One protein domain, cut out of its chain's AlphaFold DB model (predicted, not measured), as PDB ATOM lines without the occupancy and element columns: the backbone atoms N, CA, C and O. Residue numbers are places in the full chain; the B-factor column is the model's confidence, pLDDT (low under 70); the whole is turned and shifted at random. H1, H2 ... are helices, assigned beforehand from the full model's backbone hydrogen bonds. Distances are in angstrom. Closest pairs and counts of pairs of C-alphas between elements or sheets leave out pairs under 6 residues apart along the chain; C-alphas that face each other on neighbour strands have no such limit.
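AT A GLANCE: This is residues 62 to 193 of the 246 residues of an uncharacterized protein of Aspergillus ibericus CBS 121593 (UniProt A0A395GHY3). Look first for three helices, H1, H2 and H3, side by side in a small up-and-down bundle, their centres making a triangle. H4 crosses H2 and H3 on one side, while H5 packs along H1 on the side away from H4. The printed part has 132 residues with five named helices, H1 to H5 in chain order, and no named strand; its class is all helix. It is compact, with a radius of gyration of the C-alphas of 14.7 A and spans of 42 by 35 by 28 A.

IN THESE COORDINATES: Find C-alpha 62 at (203.010, 238.991, 169.203); from there H1, residues 62 to 81, runs 28.9 A to C-alpha 81 at (189.870, 264.684, 167.834). H2 is residues 94 to 108, 21.5 A; H3 is residues 130 to 141, 17.0 A; H4 is residues 151 to 165, 20.6 A. H5, residues 179 to 190, runs 16.0 A and ends at C-alpha 190, (213.570, 244.607, 168.646).

HOW THE PARTS SIT: Start at H1, whose residues 69 to 76 alone touch H3, the hub; the closest C-alphas, of Glu 69 and Phe 130, are 6.9 A apart, at a shallow tilt of 11 degrees, the same way. H1 and H2 are close but not clearly touching, Glu 69 to Tyr 101 being 7.5 A between C-alphas. H2 and H3 form a helical hairpin, closest at C-alphas 102 and 131, 5.5 A. H4 is about perpendicular to H3, 86 degrees, and touches its residues 131 to 136 alone, closest at C-alphas 132 and 162, 5.4 A. H5 touches H1, opposite ways at 18 degrees, a shallow tilt, with C-alphas 70 and 179 closest at 5.9 A. H5 is apart from H2, H3 and H4. In all five helices every O i to N i+4 pair is within hydrogen-bond range.

THE WHOLE: The two farthest C-alphas, of Asn 88 and Leu 192, are 43.4 A apart. The printed part has no cut. The links H1 to H2, H2 to H3 and H4 to H5 are long. Look for pLDDT under 70 at residues 108 to 127 and 192 to 193.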
ATOM      1  N   ASP A  62     204.016 238.462 168.275       84.81
ATOM      2  CA  ASP A  62     203.010 238.991 169.203       84.81
ATOM      3  C   ASP A  62     203.228 240.473 169.528       84.81
ATOM      4  O   ASP A  62     202.283 241.262 169.500       84.81
ATOM      5  N   LYS A  63     204.479 240.902 169.734       86.19
ATOM      6  CA  LYS A  63     204.782 242.331 169.914       86.19
ATOM      7  C   LYS A  63     204.379 243.151 168.694       86.19
ATOM      8  O   LYS A  63     203.824 244.233 168.849       86.19
ATOM      9  N   THR A  64     204.680 242.671 167.487       89.81
ATOM     10  CA  THR A  64     204.312 243.351 166.235       89.81
ATOM     11  C   THR A  64     202.798 243.434 166.091       89.81
ATOM     12  O   THR A  64     202.294 244.472 165.660       89.81
ATOM     13  N   ARG A  65     202.087 242.389 166.534       87.94
ATOM     14  CA  ARG A  65     200.629 242.366 166.574       87.94
ATOM     15  C   ARG A  65     200.052 243.473 167.431       87.94
ATOM     16  O   ARG A  65     199.346 244.347 166.935       87.94
ATOM     17  N   THR A  66     200.477 243.523 168.689       87.19
ATOM     18  CA  THR A  66     200.083 244.594 169.607       87.19
ATOM     19  C   THR A  66     200.377 245.975 169.007       87.19
ATOM     20  O   THR A  66     199.579 246.897 169.158       87.19
ATOM     21  N   MET A  67     201.486 246.148 168.276       89.69
ATOM     22  CA  MET A  67     201.807 247.446 167.680       89.69
ATOM     23  C   MET A  67     200.824 247.895 166.599       89.69
ATOM     24  O   MET A  67     200.475 249.073 166.582       89.69
ATOM     25  N   TYR A  68     200.332 247.026 165.716       90.81
ATOM     26  CA  TYR A  68     199.340 247.500 164.744       90.81
ATOM     27  C   TYR A  68     197.976 247.769 165.383       90.81
ATOM     28  O   TYR A  68     197.244 248.623 164.883       90.81
ATOM     29  N   GLU A  69     197.658 247.120 166.506       90.75
ATOM     30  CA  GLU A  69     196.469 247.438 167.298       90.75
ATOM     31  C   GLU A  69     196.586 248.844 167.901       90.75
ATOM     32  O   GLU A  69     195.699 249.679 167.714       90.75
ATOM     33  N   TYR A  70     197.723 249.153 168.539       88.88
ATOM     34  CA  TYR A  70     198.012 250.502 169.030       88.88
ATOM     35  C   TYR A  70     197.961 251.548 167.910       88.88
ATOM     36  O   TYR A  70     197.418 252.636 168.111       88.88
ATOM     37  N   MET A  71     198.518 251.234 166.737       92.12
ATOM     38  CA  MET A  71     198.492 252.123 165.577       92.12
ATOM     39  C   MET A  71     197.051 252.449 165.166       92.12
ATOM     40  O   MET A  71     196.732 253.622 164.959       92.12
ATOM     41  N   LEU A  72     196.176 251.438 165.089       93.94
ATOM     42  CA  LEU A  72     194.777 251.649 164.732       93.94
ATOM     43  C   LEU A  72     194.047 252.475 165.800       93.94
ATOM     44  O   LEU A  72     193.381 253.449 165.458       93.94
ATOM     45  N   LEU A  73     194.203 252.146 167.085       92.62
ATOM     46  CA  LEU A  73     193.565 252.891 168.176       92.62
ATOM     47  C   LEU A  73     194.019 254.358 168.218       92.62
ATOM     48  O   LEU A  73     193.199 255.265 168.382       92.62
ATOM     49  N   ALA A  74     195.311 254.615 168.008       91.00
ATOM     50  CA  ALA A  74     195.850 255.968 167.910       91.00
ATOM     51  C   ALA A  74     195.295 256.729 166.697       91.00
ATOM     52  O   ALA A  74     194.965 257.911 166.818       91.00
ATOM     53  N   MET A  75     195.142 256.056 165.552       92.56
ATOM     54  CA  MET A  75     194.518 256.626 164.358       92.56
ATOM     55  C   MET A  75     193.051 256.996 164.620       92.56
ATOM     56  O   MET A  75     192.659 258.133 164.355       92.56
ATOM     57  N   LEU A  76     192.265 256.098 165.227       93.31
ATOM     58  CA  LEU A  76     190.868 256.365 165.589       93.31
ATOM     59  C   LEU A  76     190.752 257.549 166.555       93.31
ATOM     60  O   LEU A  76     189.897 258.415 166.372       93.31
ATOM     61  N   ALA A  77     191.633 257.631 167.554       91.38
ATOM     62  CA  ALA A  77     191.656 258.747 168.492       91.38
ATOM     63  C   ALA A  77     192.005 260.089 167.825       91.38
ATOM     64  O   ALA A  77     191.441 261.126 168.180       91.38
ATOM     65  N   GLU A  78     192.921 260.092 166.856       91.31
ATOM     66  CA  GLU A  78     193.286 261.308 166.132       91.31
ATOM     67  C   GLU A  78     192.175 261.744 165.163       91.31
ATOM     68  O   GLU A  78     191.844 262.930 165.128       91.31
ATOM     69  N   LEU A  79     191.521 260.811 164.457       91.56
ATOM     70  CA  LEU A  79     190.326 261.121 163.661       91.56
ATOM     71  C   LEU A  79     189.205 261.689 164.532       91.56
ATOM     72  O   LEU A  79     188.545 262.656 164.153       91.56
ATOM     73  N   ASP A  80     189.005 261.120 165.716       90.38
ATOM     74  CA  ASP A  80     187.988 261.568 166.659       90.38
ATOM     75  C   ASP A  80     188.203 263.014 167.103       90.38
ATOM     76  O   ASP A  80     187.289 263.840 167.055       90.38
ATOM     77  N   LYS A  81     189.445 263.335 167.466       89.88
ATOM     78  CA  LYS A  81     189.870 264.684 167.834       89.88
ATOM     79  C   LYS A  81     189.682 265.687 166.694       89.88
ATOM     80  O   LYS A  81     189.378 266.850 166.952       89.88
ATOM     81  N   GLN A  82     189.849 265.251 165.449       89.56
ATOM     82  CA  GLN A  82     189.635 266.079 164.261       89.56
ATOM     83  C   GLN A  82     188.156 266.170 163.845       89.56
ATOM     84  O   GLN A  82     187.841 266.856 162.875       89.56
ATOM     85  N   GLY A  83     187.240 265.491 164.547       88.44
ATOM     86  CA  GLY A  83     185.830 265.397 164.150       88.44
ATOM     87  C   GLY A  83     185.612 264.585 162.868       88.44
ATOM     88  O   GLY A  83     184.549 264.672 162.261       88.44
ATOM     89  N   GLN A  84     186.617 263.806 162.467       89.88
ATOM     90  CA  GLN A  84     186.644 262.960 161.276       89.88
ATOM     91  C   GLN A  84     186.310 261.498 161.591       89.88
ATOM     92  O   GLN A  84     186.293 260.672 160.688       89.88
ATOM     93  N   LEU A  85     186.040 261.143 162.851       89.81
ATOM     94  CA  LEU A  85     185.552 259.813 163.212       89.81
ATOM     95  C   LEU A  85     184.017 259.807 163.211       89.81
ATOM     96  O   LEU A  85     183.392 260.280 164.159       89.81
ATOM     97  N   GLY A  86     183.413 259.291 162.140       84.56
ATOM     98  CA  GLY A  86     181.960 259.156 162.016       84.56
ATOM     99  C   GLY A  86     181.477 259.056 160.563       84.56
ATOM    100  O   GLY A  86     182.295 259.008 159.647       84.56
ATOM    101  N   PRO A  87     180.152 259.077 160.323       77.44
ATOM    102  CA  PRO A  87     179.563 258.898 158.989       77.44
ATOM    103  C   PRO A  87     179.979 259.944 157.948       77.44
ATOM    104  O   PRO A  87     179.905 259.691 156.752       77.44
ATOM    105  N   ASN A  88     180.421 261.119 158.406       79.25
ATOM    106  CA  ASN A  88     180.877 262.219 157.553       79.25
ATOM    107  C   ASN A  88     182.408 262.248 157.384       79.25
ATOM    108  O   ASN A  88     182.942 263.271 156.967       79.25
ATOM    109  N   SER A  89     183.107 261.172 157.757       83.81
ATOM    110  CA  SER A  89     184.556 261.060 157.596       83.81
ATOM    111  C   SER A  89     184.972 261.120 156.129       83.81
ATOM    112  O   SER A  89     184.328 260.514 155.266       83.81
ATOM    113  N   ASP A  90     186.121 261.738 155.861       85.31
ATOM    114  CA  ASP A  90     186.818 261.570 154.584       85.31
ATOM    115  C   ASP A  90     187.289 260.112 154.374       85.31
ATOM    116  O   ASP A  90     187.430 259.652 153.236       85.31
ATOM    117  N   VAL A  91     187.464 259.346 155.460       83.94
ATOM    118  CA  VAL A  91     187.796 257.915 155.439       83.94
ATOM    119  C   VAL A  91     186.506 257.091 155.381       83.94
ATOM    120  O   VAL A  91     185.918 256.699 156.388       83.94
ATOM    121  N   ARG A  92     186.034 256.825 154.163       84.69
ATOM    122  CA  ARG A  92     184.706 256.223 153.924       84.69
ATOM    123  C   ARG A  92     184.566 254.768 154.373       84.69
ATOM    124  O   ARG A  92     183.449 254.301 154.567       84.69
ATOM    125  N   ASN A  93     185.669 254.044 154.512       89.19
ATOM    126  CA  ASN A  93     185.699 252.611 154.804       89.19
ATOM    127  C   ASN A  93     186.149 252.287 156.238       89.19
ATOM    128  O   ASN A  93     186.587 251.170 156.499       89.19
ATOM    129  N   LEU A  94     186.016 253.226 157.185       91.56
ATOM    130  CA  LEU A  94     186.420 253.020 158.584       91.56
ATOM    131  C   LEU A  94     185.812 251.767 159.217       91.56
ATOM    132  O   LEU A  94     186.544 250.987 159.814       91.56
ATOM    133  N   GLY A  95     184.506 251.543 159.046       92.50
ATOM    134  CA  GLY A  95     183.839 250.354 159.588       92.50
ATOM    135  C   GLY A  95     184.430 249.041 159.061       92.50
ATOM    136  O   GLY A  95     184.562 248.087 159.822       92.50
ATOM    137  N   PHE A  96     184.861 249.027 157.796       92.25
ATOM    138  CA  PHE A  96     185.527 247.883 157.176       92.25
ATOM    139  C   PHE A  96     186.958 247.697 157.683       92.25
ATOM    140  O   PHE A  96     187.354 246.588 158.026       92.25
ATOM    141  N   ILE A  97     187.723 248.786 157.805       92.31
ATOM    142  CA  ILE A  97     189.077 248.743 158.376       92.31
ATOM    143  C   ILE A  97     189.028 248.227 159.818       92.31
ATOM    144  O   ILE A  97     189.783 247.325 160.166       92.31
ATOM    145  N   MET A  98     188.117 248.740 160.646       93.94
ATOM    146  CA  MET A  98     187.943 248.276 162.026       93.94
ATOM    147  C   MET A  98     187.605 246.780 162.078       93.94
ATOM    148  O   MET A  98     188.183 246.053 162.882       93.94
ATOM    149  N   ALA A  99     186.723 246.309 161.194       92.69
ATOM    150  CA  ALA A  99     186.351 244.902 161.103       92.69
ATOM    151  C   ALA A  99     187.525 243.995 160.685       92.69
ATOM    152  O   ALA A  99     187.711 242.946 161.291       92.69
ATOM    153  N   MET A 100     188.358 244.409 159.718       91.50
ATOM    154  CA  MET A 100     189.550 243.644 159.304       91.50
ATOM    155  C   MET A 100     190.528 243.417 160.462       91.50
ATOM    156  O   MET A 100     191.079 242.332 160.620       91.50
ATOM    157  N   TYR A 101     190.748 244.442 161.284       91.88
ATOM    158  CA  TYR A 101     191.632 244.333 162.442       91.88
ATOM    159  C   TYR A 101     191.015 243.509 163.578       91.88
ATOM    160  O   TYR A 101     191.735 242.786 164.265       91.88
ATOM    161  N   ALA A 102     189.698 243.600 163.779       90.44
ATOM    162  CA  ALA A 102     188.996 242.769 164.752       90.44
ATOM    163  C   ALA A 102     189.085 241.278 164.383       90.44
ATOM    164  O   ALA A 102     189.425 240.462 165.239       90.44
ATOM    165  N   ASP A 103     188.846 240.941 163.114       87.00
ATOM    166  CA  ASP A 103     188.968 239.578 162.583       87.00
ATOM    167  C   ASP A 103     190.377 239.003 162.796       87.00
ATOM    168  O   ASP A 103     190.550 237.897 163.319       87.00
ATOM    169  N   GLU A 104     191.400 239.797 162.472       86.50
ATOM    170  CA  GLU A 104     192.791 239.402 162.656       86.50
ATOM    171  C   GLU A 104     193.112 239.122 164.131       86.50
ATOM    172  O   GLU A 104     193.649 238.052 164.443       86.50
ATOM    173  N   SER A 105     192.762 240.044 165.037       85.31
ATOM    174  CA  SER A 105     193.090 239.917 166.464       85.31
ATOM    175  C   SER A 105     192.411 238.683 167.059       85.31
ATOM    176  O   SER A 105     193.014 237.942 167.835       85.31
ATOM    177  N   MET A 106     191.177 238.390 166.644       78.94
ATOM    178  CA  MET A 106     190.434 237.222 167.117       78.94
ATOM    179  C   MET A 106     190.974 235.901 166.572       78.94
ATOM    180  O   MET A 106     191.071 234.930 167.323       78.94
ATOM    181  N   SER A 107     191.362 235.863 165.298       75.75
ATOM    182  CA  SER A 107     191.912 234.663 164.655       75.75
ATOM    183  C   SER A 107     193.273 234.256 165.222       75.75
ATOM    184  O   SER A 107     193.639 233.080 165.194       75.75
ATOM    185  N   ASN A 108     194.034 235.229 165.724       67.75
ATOM    186  CA  ASN A 108     195.435 235.044 166.090       67.75
ATOM    187  C   ASN A 108     195.731 235.182 167.584       67.75
ATOM    188  O   ASN A 108     196.864 234.926 168.004       67.75
ATOM    189  N   ARG A 109     194.743 235.545 168.407       63.75
ATOM    190  CA  ARG A 109     194.899 235.506 169.859       63.75
ATOM    191  C   ARG A 109     195.136 234.075 170.321       63.75
ATOM    192  O   ARG A 109     194.319 233.177 170.133       63.75
ATOM    193  N   SER A 110     196.279 233.890 170.969       47.41
ATOM    194  CA  SER A 110     196.642 232.660 171.657       47.41
ATOM    195  C   SER A 110     195.494 232.165 172.555       47.41
ATOM    196  O   SER A 110     194.982 232.900 173.401       47.41
ATOM    197  N   GLN A 111     195.138 230.881 172.427       38.31
ATOM    198  CA  GLN A 111     194.225 230.185 173.347       38.31
ATOM    199  C   GLN A 111     194.754 230.170 174.792       38.31
ATOM    200  O   GLN A 111     193.987 229.984 175.741       38.31
ATOM    201  N   TYR A 112     196.057 230.407 174.983       36.97
ATOM    202  CA  TYR A 112     196.588 230.813 176.274       36.97
ATOM    203  C   TYR A 112     196.177 232.259 176.503       36.97
ATOM    204  O   TYR A 112     196.897 233.187 176.134       36.97
ATOM    205  N   LYS A 113     195.011 232.429 177.136       36.38
ATOM    206  CA  LYS A 113     194.702 233.639 177.890       36.38
ATOM    207  C   LYS A 113     195.920 233.910 178.774       36.38
ATOM    208  O   LYS A 113     196.134 233.190 179.754       36.38
ATOM    209  N   PHE A 114     196.725 234.918 178.441       35.19
ATOM    210  CA  PHE A 114     197.517 235.559 179.480       35.19
ATOM    211  C   PHE A 114     196.510 235.918 180.577       35.19
ATOM    212  O   PHE A 114     195.410 236.362 180.240       35.19
ATOM    213  N   PRO A 115     196.774 235.555 181.846       31.16
ATOM    214  CA  PRO A 115     195.788 235.685 182.907       31.16
ATOM    215  C   PRO A 115     195.297 237.116 182.880       31.16
ATOM    216  O   PRO A 115     196.109 237.996 183.153       31.16
ATOM    217  N   ALA A 116     194.023 237.272 182.490       36.28
ATOM    218  CA  ALA A 116     193.377 238.528 182.151       36.28
ATOM    219  C   ALA A 116     193.982 239.630 183.000       36.28
ATOM    220  O   ALA A 116     193.683 239.746 184.199       36.28
ATOM    221  N   SER A 117     194.902 240.385 182.412       35.25
ATOM    222  CA  SER A 117     195.396 241.570 183.068       35.25
ATOM    223  C   SER A 117     194.351 242.619 182.760       35.25
ATOM    224  O   SER A 117     194.581 243.505 181.952       35.25
ATOM    225  N   ARG A 118     193.177 242.434 183.406       38.53
ATOM    226  CA  ARG A 118     192.032 243.347 183.440       38.53
ATOM    227  C   ARG A 118     192.545 244.742 183.172       38.53
ATOM    228  O   ARG A 118     193.439 245.147 183.934       38.53
ATOM    229  N   ALA A 119     191.982 245.419 182.166       42.22
ATOM    230  CA  ALA A 119     192.158 246.844 181.922       42.22
ATOM    231  C   ALA A 119     192.553 247.527 183.230       42.22
ATOM    232  O   ALA A 119     191.778 247.589 184.198       42.22
ATOM    233  N   ARG A 120     193.832 247.889 183.347       47.09
ATOM    234  CA  ARG A 120     194.298 248.479 184.593       47.09
ATOM    235  C   ARG A 120     193.540 249.788 184.741       47.09
ATOM    236  O   ARG A 120     193.360 250.526 183.777       47.09
ATOM    237  N   ARG A 121     193.128 250.118 185.969       45.16
ATOM    238  CA  ARG A 121     192.429 251.383 186.286       45.16
ATOM    239  C   ARG A 121     193.211 252.645 185.877       45.16
ATOM    240  O   ARG A 121     192.702 253.746 186.049       45.16
ATOM    241  N   ASP A 122     194.452 252.497 185.416       52.41
ATOM    242  CA  ASP A 122     195.306 253.565 184.903       52.41
ATOM    243  C   ASP A 122     195.110 253.857 183.401       52.41
ATOM    244  O   ASP A 122     195.694 254.819 182.909       52.41
ATOM    245  N   GLY A 123     194.286 253.078 182.685       51.12
ATOM    246  CA  GLY A 123     194.022 253.263 181.255       51.12
ATOM    247  C   GLY A 123     195.124 252.732 180.332       51.12
ATOM    248  O   GLY A 123     195.131 253.067 179.150       51.12
ATOM    249  N   SER A 124     196.068 251.932 180.845       51.53
ATOM    250  CA  SER A 124     197.099 251.293 180.017       51.53
ATOM    251  C   SER A 124     196.542 250.107 179.218       51.53
ATOM    252  O   SER A 124     195.865 249.232 179.755       51.53
ATOM    253  N   TYR A 125     196.842 250.081 177.918       62.56
ATOM    254  CA  TYR A 125     196.366 249.079 176.962       62.56
ATOM    255  C   TYR A 125     197.400 247.959 176.770       62.56
ATOM    256  O   TYR A 125     198.567 248.232 176.505       62.56
ATOM    257  N   TYR A 126     197.000 246.693 176.870       61.59
ATOM    258  CA  TYR A 126     197.901 245.542 176.666       61.59
ATOM    259  C   TYR A 126     197.444 244.605 175.544       61.59
ATOM    260  O   TYR A 126     197.856 243.451 175.488       61.59
ATOM    261  N   GLY A 127     196.595 245.088 174.637       67.44
ATOM    262  CA  GLY A 127     196.054 244.269 173.555       67.44
ATOM    263  C   GLY A 127     194.749 243.576 173.922       67.44
ATOM    264  O   GLY A 127     193.861 243.509 173.090       67.44
ATOM    265  N   GLU A 128     194.584 243.121 175.172       71.56
ATOM    266  CA  GLU A 128     193.467 242.262 175.619       71.56
ATOM    267  C   GLU A 128     192.067 242.824 175.313       71.56
ATOM    268  O   GLU A 128     191.195 242.071 174.882       71.56
ATOM    269  N   ASP A 129     191.871 244.138 175.383       80.00
ATOM    270  CA  ASP A 129     190.558 244.763 175.163       80.00
ATOM    271  C   ASP A 129     190.414 245.393 173.770       80.00
ATOM    272  O   ASP A 129     189.537 246.227 173.556       80.00
ATOM    273  N   PHE A 130     191.280 245.029 172.810       87.88
ATOM    274  CA  PHE A 130     191.323 245.648 171.480       87.88
ATOM    275  C   PHE A 130     189.954 245.760 170.817       87.88
ATOM    276  O   PHE A 130     189.507 246.853 170.475       87.88
ATOM    277  N   VAL A 131     189.286 244.616 170.650       89.69
ATOM    278  CA  VAL A 131     188.017 244.522 169.925       89.69
ATOM    279  C   VAL A 131     186.928 245.297 170.663       89.69
ATOM    280  O   VAL A 131     186.167 246.022 170.028       89.69
ATOM    281  N   LEU A 132     186.923 245.247 171.999       89.56
ATOM    282  CA  LEU A 132     186.003 246.030 172.826       89.56
ATOM    283  C   LEU A 132     186.234 247.539 172.646       89.56
ATOM    284  O   LEU A 132     185.291 248.313 172.499       89.56
ATOM    285  N   CYS A 133     187.494 247.974 172.560       91.31
ATOM    286  CA  CYS A 133     187.832 249.367 172.273       91.31
ATOM    287  C   CYS A 133     187.361 249.793 170.872       91.31
ATOM    288  O   CYS A 133     186.864 250.911 170.716       91.31
ATOM    289  N   LEU A 134     187.480 248.927 169.858       93.44
ATOM    290  CA  LEU A 134     186.962 249.201 168.511       93.44
ATOM    291  C   LEU A 134     185.443 249.381 168.526       93.44
ATOM    292  O   LEU A 134     184.946 250.373 167.989       93.44
ATOM    293  N   VAL A 135     184.724 248.481 169.192       92.69
ATOM    294  CA  VAL A 135     183.268 248.568 169.349       92.69
ATOM    295  C   VAL A 135     182.867 249.837 170.102       92.69
ATOM    296  O   VAL A 135     181.987 250.569 169.647       92.69
ATOM    297  N   ALA A 136     183.569 250.194 171.179       91.88
ATOM    298  CA  ALA A 136     183.327 251.438 171.907       91.88
ATOM    299  C   ALA A 136     183.537 252.688 171.024       91.88
ATOM    300  O   ALA A 136     182.734 253.627 171.063       91.88
ATOM    301  N   TYR A 137     184.582 252.710 170.186       93.25
ATOM    302  CA  TYR A 137     184.784 253.781 169.200       93.25
ATOM    303  C   TYR A 137     183.648 253.839 168.173       93.25
ATOM    304  O   TYR A 137     183.173 254.937 167.861       93.25
ATOM    305  N   ALA A 138     183.216 252.679 167.671       93.25
ATOM    306  CA  ALA A 138     182.156 252.561 166.682       93.25
ATOM    307  C   ALA A 138     180.815 253.070 167.229       93.25
ATOM    308  O   ALA A 138     180.210 253.966 166.634       93.25
ATOM    309  N   ALA A 139     180.412 252.594 168.410       91.88
ATOM    310  CA  ALA A 139     179.182 252.989 169.088       91.88
ATOM    311  C   ALA A 139     179.150 254.496 169.377       91.88
ATOM    312  O   ALA A 139     178.196 255.191 169.021       91.88
ATOM    313  N   ARG A 140     180.239 255.048 169.932       90.25
ATOM    314  CA  ARG A 140     180.337 256.476 170.280       90.25
ATOM    315  C   ARG A 140     180.155 257.409 169.078       90.25
ATOM    316  O   ARG A 140     179.747 258.559 169.251       90.25
ATOM    317  N   ARG A 141     180.492 256.950 167.870       91.38
ATOM    318  CA  ARG A 141     180.441 257.747 166.634       91.38
ATOM    319  C   ARG A 141     179.457 257.224 165.596       91.38
ATOM    320  O   ARG A 141     179.458 257.735 164.478       91.38
ATOM    321  N   ASN A 142     178.588 256.286 165.973       91.25
ATOM    322  CA  ASN A 142     177.580 255.687 165.099       91.25
ATOM    323  C   ASN A 142     178.183 255.141 163.787       91.25
ATOM    324  O   ASN A 142     177.694 255.426 162.693       91.25
ATOM    325  N   ILE A 143     179.300 254.419 163.902       92.56
ATOM    326  CA  ILE A 143     179.963 253.743 162.783       92.56
ATOM    327  C   ILE A 143     179.483 252.297 162.754       92.56
ATOM    328  O   ILE A 143     179.597 251.585 163.745       92.56
ATOM    329  N   THR A 144     179.002 251.841 161.601       92.25
ATOM    330  CA  THR A 144     178.667 250.429 161.394       92.25
ATOM    331  C   THR A 144     179.912 249.659 160.965       92.25
ATOM    332  O   THR A 144     180.406 249.833 159.843       92.25
ATOM    333  N   MET A 145     180.422 248.804 161.852       92.88
ATOM    334  CA  MET A 145     181.440 247.814 161.502       92.88
ATOM    335  C   MET A 145     180.817 246.735 160.609       92.88
ATOM    336  O   MET A 145     179.691 246.311 160.838       92.88
ATOM    337  N   HIS A 146     181.525 246.352 159.551       91.06
ATOM    338  CA  HIS A 146     181.096 245.342 158.578       91.06
ATOM    339  C   HIS A 146     182.337 244.784 157.888       91.06
ATOM    340  O   HIS A 146     183.311 245.516 157.735       91.06
ATOM    341  N   GLY A 147     182.346 243.527 157.451       85.00
ATOM    342  CA  GLY A 147     183.608 242.936 157.013       85.00
ATOM    343  C   GLY A 147     183.526 241.510 156.475       85.00
ATOM    344  O   GLY A 147     182.518 241.157 155.860       85.00
ATOM    345  N   PRO A 148     184.612 240.727 156.642       74.12
ATOM    346  CA  PRO A 148     184.688 239.328 156.225       74.12
ATOM    347  C   PRO A 148     183.554 238.465 156.812       74.12
ATOM    348  O   PRO A 148     182.904 238.882 157.773       74.12
ATOM    349  N   PRO A 149     183.308 237.261 156.263       72.62
ATOM    350  CA  PRO A 149     182.341 236.317 156.828       72.62
ATOM    351  C   PRO A 149     182.570 236.091 158.333       72.62
ATOM    352  O   PRO A 149     183.707 236.117 158.788       72.62
ATOM    353  N   ASP A 150     181.494 235.883 159.094       78.81
ATOM    354  CA  ASP A 150     181.490 235.607 160.547       78.81
ATOM    355  C   ASP A 150     181.898 236.774 161.475       78.81
ATOM    356  O   ASP A 150     181.836 236.657 162.705       78.81
ATOM    357  N   ILE A 151     182.224 237.950 160.922       84.69
ATOM    358  CA  ILE A 151     182.548 239.128 161.739       84.69
ATOM    359  C   ILE A 151     181.339 239.662 162.518       84.69
ATOM    360  O   ILE A 151     181.516 240.207 163.604       84.69
ATOM    361  N   ASP A 152     180.119 239.468 162.011       87.06
ATOM    362  CA  ASP A 152     178.887 239.954 162.647       87.06
ATOM    363  C   ASP A 152     178.667 239.314 164.027       87.06
ATOM    364  O   ASP A 152     178.333 240.006 164.987       87.06
ATOM    365  N   GLU A 153     178.916 238.005 164.160       85.69
ATOM    366  CA  GLU A 153     178.836 237.304 165.451       85.69
ATOM    367  C   GLU A 153     179.916 237.810 166.418       85.69
ATOM    368  O   GLU A 153     179.669 238.006 167.609       85.69
ATOM    369  N   THR A 154     181.114 238.070 165.894       83.62
ATOM    370  CA  THR A 154     182.228 238.613 166.677       83.62
ATOM    371  C   THR A 154     181.923 240.017 167.193       83.62
ATOM    372  O   THR A 154     182.186 240.296 168.364       83.62
ATOM    373  N   ILE A 155     181.351 240.880 166.350       88.44
ATOM    374  CA  ILE A 155     180.929 242.234 166.723       88.44
ATOM    375  C   ILE A 155     179.831 242.159 167.782       88.44
ATOM    376  O   ILE A 155     179.976 242.784 168.827       88.44
ATOM    377  N   ALA A 156     178.795 241.344 167.568       88.19
ATOM    378  CA  ALA A 156     177.685 241.208 168.511       88.19
ATOM    379  C   ALA A 156     178.152 240.749 169.905       88.19
ATOM    380  O   ALA A 156     177.735 241.310 170.917       88.19
ATOM    381  N   ARG A 157     179.067 239.770 169.972       86.56
ATOM    382  CA  ARG A 157     179.664 239.342 171.249       86.56
ATOM    383  C   ARG A 157     180.463 240.468 171.907       86.56
ATOM    384  O   ARG A 157     180.351 240.678 173.109       86.56
ATOM    385  N   ALA A 158     181.275 241.184 171.133       86.56
ATOM    386  CA  ALA A 158     182.077 242.285 171.654       86.56
ATOM    387  C   ALA A 158     181.217 243.474 172.126       86.56
ATOM    388  O   ALA A 158     181.584 244.128 173.099       86.56
ATOM    389  N   GLU A 159     180.076 243.745 171.487       87.81
ATOM    390  CA  GLU A 159     179.080 244.724 171.945       87.81
ATOM    391  C   GLU A 159     178.522 244.352 173.320       87.81
ATOM    392  O   GLU A 159     178.574 245.176 174.234       87.81
ATOM    393  N   GLU A 160     178.097 243.099 173.503       85.81
ATOM    394  CA  GLU A 160     177.609 242.607 174.796       85.81
ATOM    395  C   GLU A 160     178.686 242.707 175.895       85.81
ATOM    396  O   GLU A 160     178.418 243.202 176.990       85.81
ATOM    397  N   GLU A 161     179.922 242.289 175.606       83.94
ATOM    398  CA  GLU A 161     181.044 242.371 176.553       83.94
ATOM    399  C   GLU A 161     181.409 243.828 176.896       83.94
ATOM    400  O   GLU A 161     181.688 244.147 178.053       83.94
ATOM    401  N   THR A 162     181.358 244.737 175.919       81.31
ATOM    402  CA  THR A 162     181.666 246.164 176.120       81.31
ATOM    403  C   THR A 162     180.671 246.832 177.071       81.31
ATOM    404  O   THR A 162     181.078 247.638 177.911       81.31
ATOM    405  N   GLU A 163     179.381 246.494 176.973       79.25
ATOM    406  CA  GLU A 163     178.343 246.990 177.888       79.25
ATOM    407  C   GLU A 163     178.527 246.470 179.321       79.25
ATOM    408  O   GLU A 163     178.222 247.178 180.283       79.25
ATOM    409  N   GLN A 164     179.041 245.246 179.477       77.56
ATOM    410  CA  GLN A 164     179.270 244.620 180.783       77.56
ATOM    411  C   GLN A 164     180.528 245.147 181.487       77.56
ATOM    412  O   GLN A 164     180.516 245.322 182.708       77.56
ATOM    413  N   GLU A 165     181.604 245.392 180.737       73.56
ATOM    414  CA  GLU A 165     182.929 245.734 181.278       73.56
ATOM    415  C   GLU A 165     183.163 247.252 181.452       73.56
ATOM    416  O   GLU A 165     184.233 247.650 181.913       73.56
ATOM    417  N   ASP A 166     182.177 248.106 181.131       74.81
ATOM    418  CA  ASP A 166     182.246 249.583 181.231       74.81
ATOM    419  C   ASP A 166     183.541 250.151 180.617       74.81
ATOM    420  O   ASP A 166     184.328 250.853 181.257       74.81
ATOM    421  N   ILE A 167     183.807 249.783 179.359       81.06
ATOM    422  CA  ILE A 167     185.048 250.139 178.663       81.06
ATOM    423  C   ILE A 167     185.185 251.660 178.538       81.06
ATOM    424  O   ILE A 167     184.439 252.329 177.817       81.06
ATOM    425  N   VAL A 168     186.210 252.214 179.190       79.94
ATOM    426  CA  VAL A 168     186.517 253.648 179.146       79.94
ATOM    427  C   VAL A 168     187.624 253.931 178.137       79.94
ATOM    428  O   VAL A 168     188.783 253.572 178.337       79.94
ATOM    429  N   LEU A 169     187.282 254.660 177.072       84.25
ATOM    430  CA  LEU A 169     188.265 255.154 176.110       84.25
ATOM    431  C   LEU A 169     189.109 256.294 176.713       84.25
ATOM    432  O   LEU A 169     188.568 257.177 177.392       84.25
ATOM    433  N   PRO A 170     190.422 256.345 176.434       82.44
ATOM    434  CA  PRO A 170     191.290 257.398 176.938       82.44
ATOM    435  C   PRO A 170     190.873 258.776 176.402       82.44
ATOM    436  O   PRO A 170     190.597 258.963 175.218       82.44
ATOM    437  N   THR A 171     190.866 259.775 177.287       77.62
ATOM    438  CA  THR A 171     190.403 261.150 177.001       77.62
ATOM    439  C   THR A 171     191.540 262.160 176.837       77.62
ATOM    440  O   THR A 171     191.311 263.359 176.679       77.62
ATOM    441  N   ARG A 172     192.795 261.704 176.893       77.06
ATOM    442  CA  ARG A 172     193.975 262.572 176.829       77.06
ATOM    443  C   ARG A 172     194.100 263.236 175.452       77.06
ATOM    444  O   ARG A 172     194.082 262.576 174.423       77.06
ATOM    445  N   ASN A 173     194.364 264.544 175.436       74.38
ATOM    446  CA  ASN A 173     194.465 265.325 174.191       74.38
ATOM    447  C   ASN A 173     195.636 264.941 173.266       74.38
ATOM    448  O   ASN A 173     195.590 265.217 172.068       74.38
ATOM    449  N   LYS A 174     196.724 264.395 173.818       85.50
ATOM    450  CA  LYS A 174     197.934 264.056 173.061       85.50
ATOM    451  C   LYS A 174     198.265 262.592 173.271       85.50
ATOM    452  O   LYS A 174     198.537 262.220 174.409       85.50
ATOM    453  N   ASP A 175     198.310 261.854 172.165       82.38
ATOM    454  CA  ASP A 175     198.687 260.440 172.115       82.38
ATOM    455  C   ASP A 175     197.987 259.613 173.212       82.38
ATOM    456  O   ASP A 175     198.636 259.134 174.141       82.38
ATOM    457  N   PRO A 176     196.642 259.535 173.182       86.38
ATOM    458  CA  PRO A 176     195.858 258.932 174.261       86.38
ATOM    459  C   PRO A 176     196.130 257.443 174.471       86.38
ATOM    460  O   PRO A 176     195.875 256.943 175.560       86.38
ATOM    461  N   TRP A 177     196.673 256.773 173.458       87.44
ATOM    462  CA  TRP A 177     197.067 255.369 173.504       87.44
ATOM    463  C   TRP A 177     198.573 255.182 173.694       87.44
ATOM    464  O   TRP A 177     199.054 254.068 173.565       87.44
ATOM    465  N   ASP A 178     199.341 256.245 173.960       85.62
ATOM    466  CA  ASP A 178     200.796 256.168 174.128       85.62
ATOM    467  C   ASP A 178     201.492 255.410 172.967       85.62
ATOM    468  O   ASP A 178     202.464 254.671 173.153       85.62
ATOM    469  N   TRP A 179     201.017 255.612 171.734       86.81
ATOM    470  CA  TRP A 179     201.550 254.963 170.538       86.81
ATOM    471  C   TRP A 179     203.008 255.341 170.296       86.81
ATOM    472  O   TRP A 179     203.855 254.477 170.072       86.81
ATOM    473  N   VAL A 180     203.339 256.631 170.379       88.62
ATOM    474  CA  VAL A 180     204.693 257.124 170.102       88.62
ATOM    475  C   VAL A 180     205.732 256.548 171.074       88.62
ATOM    476  O   VAL A 180     206.778 256.078 170.609       88.62
ATOM    477  N   PRO A 181     205.541 256.586 172.410       88.19
ATOM    478  CA  PRO A 181     206.481 255.947 173.326       88.19
ATOM    479  C   PRO A 181     206.501 254.418 173.173       88.19
ATOM    480  O   PRO A 181     207.593 253.846 173.246       88.19
ATOM    481  N   SER A 182     205.366 253.770 172.888       87.25
ATOM    482  CA  SER A 182     205.309 252.324 172.621       87.25
ATOM    483  C   SER A 182     206.105 251.936 171.372       87.25
ATOM    484  O   SER A 182     206.934 251.030 171.448       87.25
ATOM    485  N   MET A 183     205.977 252.677 170.265       88.12
ATOM    486  CA  MET A 183     206.739 252.466 169.024       88.12
ATOM    487  C   MET A 183     208.239 252.634 169.235       88.12
ATOM    488  O   MET A 183     209.023 251.767 168.853       88.12
ATOM    489  N   LYS A 184     208.654 253.672 169.966       89.31
ATOM    490  CA  LYS A 184     210.068 253.846 170.337       89.31
ATOM    491  C   LYS A 184     210.586 252.692 171.189       89.31
ATOM    492  O   LYS A 184     211.737 252.285 171.046       89.31
ATOM    493  N   MET A 185     209.779 252.187 172.120       87.44
ATOM    494  CA  MET A 185     210.178 251.062 172.962       87.44
ATOM    495  C   MET A 185     210.280 249.765 172.151       87.44
ATOM    496  O   MET A 185     211.256 249.032 172.316       87.44
ATOM    497  N   TYR A 186     209.318 249.522 171.263       88.19
ATOM    498  CA  TYR A 186     209.301 248.403 170.327       88.19
ATOM    499  C   TYR A 186     210.542 248.419 169.422       88.19
ATOM    500  O   TYR A 186     211.314 247.460 169.428       88.19
ATOM    501  N   GLU A 187     210.829 249.540 168.756       88.38
ATOM    502  CA  GLU A 187     212.039 249.730 167.946       88.38
ATOM    503  C   GLU A 187     213.316 249.433 168.738       88.38
ATOM    504  O   GLU A 187     214.185 248.677 168.297       88.38
ATOM    505  N   ARG A 188     213.452 250.004 169.940       85.88
ATOM    506  CA  ARG A 188     214.666 249.849 170.755       85.88
ATOM    507  C   ARG A 188     214.893 248.418 171.227       85.88
ATOM    508  O   ARG A 188     216.043 248.007 171.323       85.88
ATOM    509  N   ARG A 189     213.828 247.685 171.558       83.56
ATOM    510  CA  ARG A 189     213.934 246.304 172.051       83.56
ATOM    511  C   ARG A 189     214.154 245.300 170.924       83.56
ATOM    512  O   ARG A 189     214.838 244.310 171.149       83.56
ATOM    513  N   ASN A 190     213.620 245.578 169.737       82.94
ATOM    514  CA  ASN A 190     213.570 244.607 168.646       82.94
ATOM    515  C   ASN A 190     214.551 244.901 167.494       82.94
ATOM    516  O   ASN A 190     214.804 244.029 166.674       82.94
ATOM    517  N   SER A 191     215.210 246.065 167.470       72.12
ATOM    518  CA  SER A 191     216.286 246.411 166.509       72.12
ATOM    519  C   SER A 191     217.589 245.604 166.657       72.12
ATOM    520  O   SER A 191     218.611 245.936 166.058       72.12
ATOM    521  N   LEU A 192     217.587 244.573 167.505       60.12
ATOM    522  CA  LEU A 192     218.728 243.695 167.754       60.12
ATOM    523  C   LEU A 192     218.445 242.233 167.397       60.12
ATOM    524  O   LEU A 192     219.295 241.387 167.689       60.12
ATOM    525  N   VAL A 193     217.284 241.935 166.810       63.28
ATOM    526  CA  VAL A 193     216.928 240.577 166.394       63.28
ATOM    527  C   VAL A 193     217.718 240.242 165.128       63.28
ATOM    528  O   VAL A 193     217.758 241.016 164.174       63.28
TER     529      VAL A 193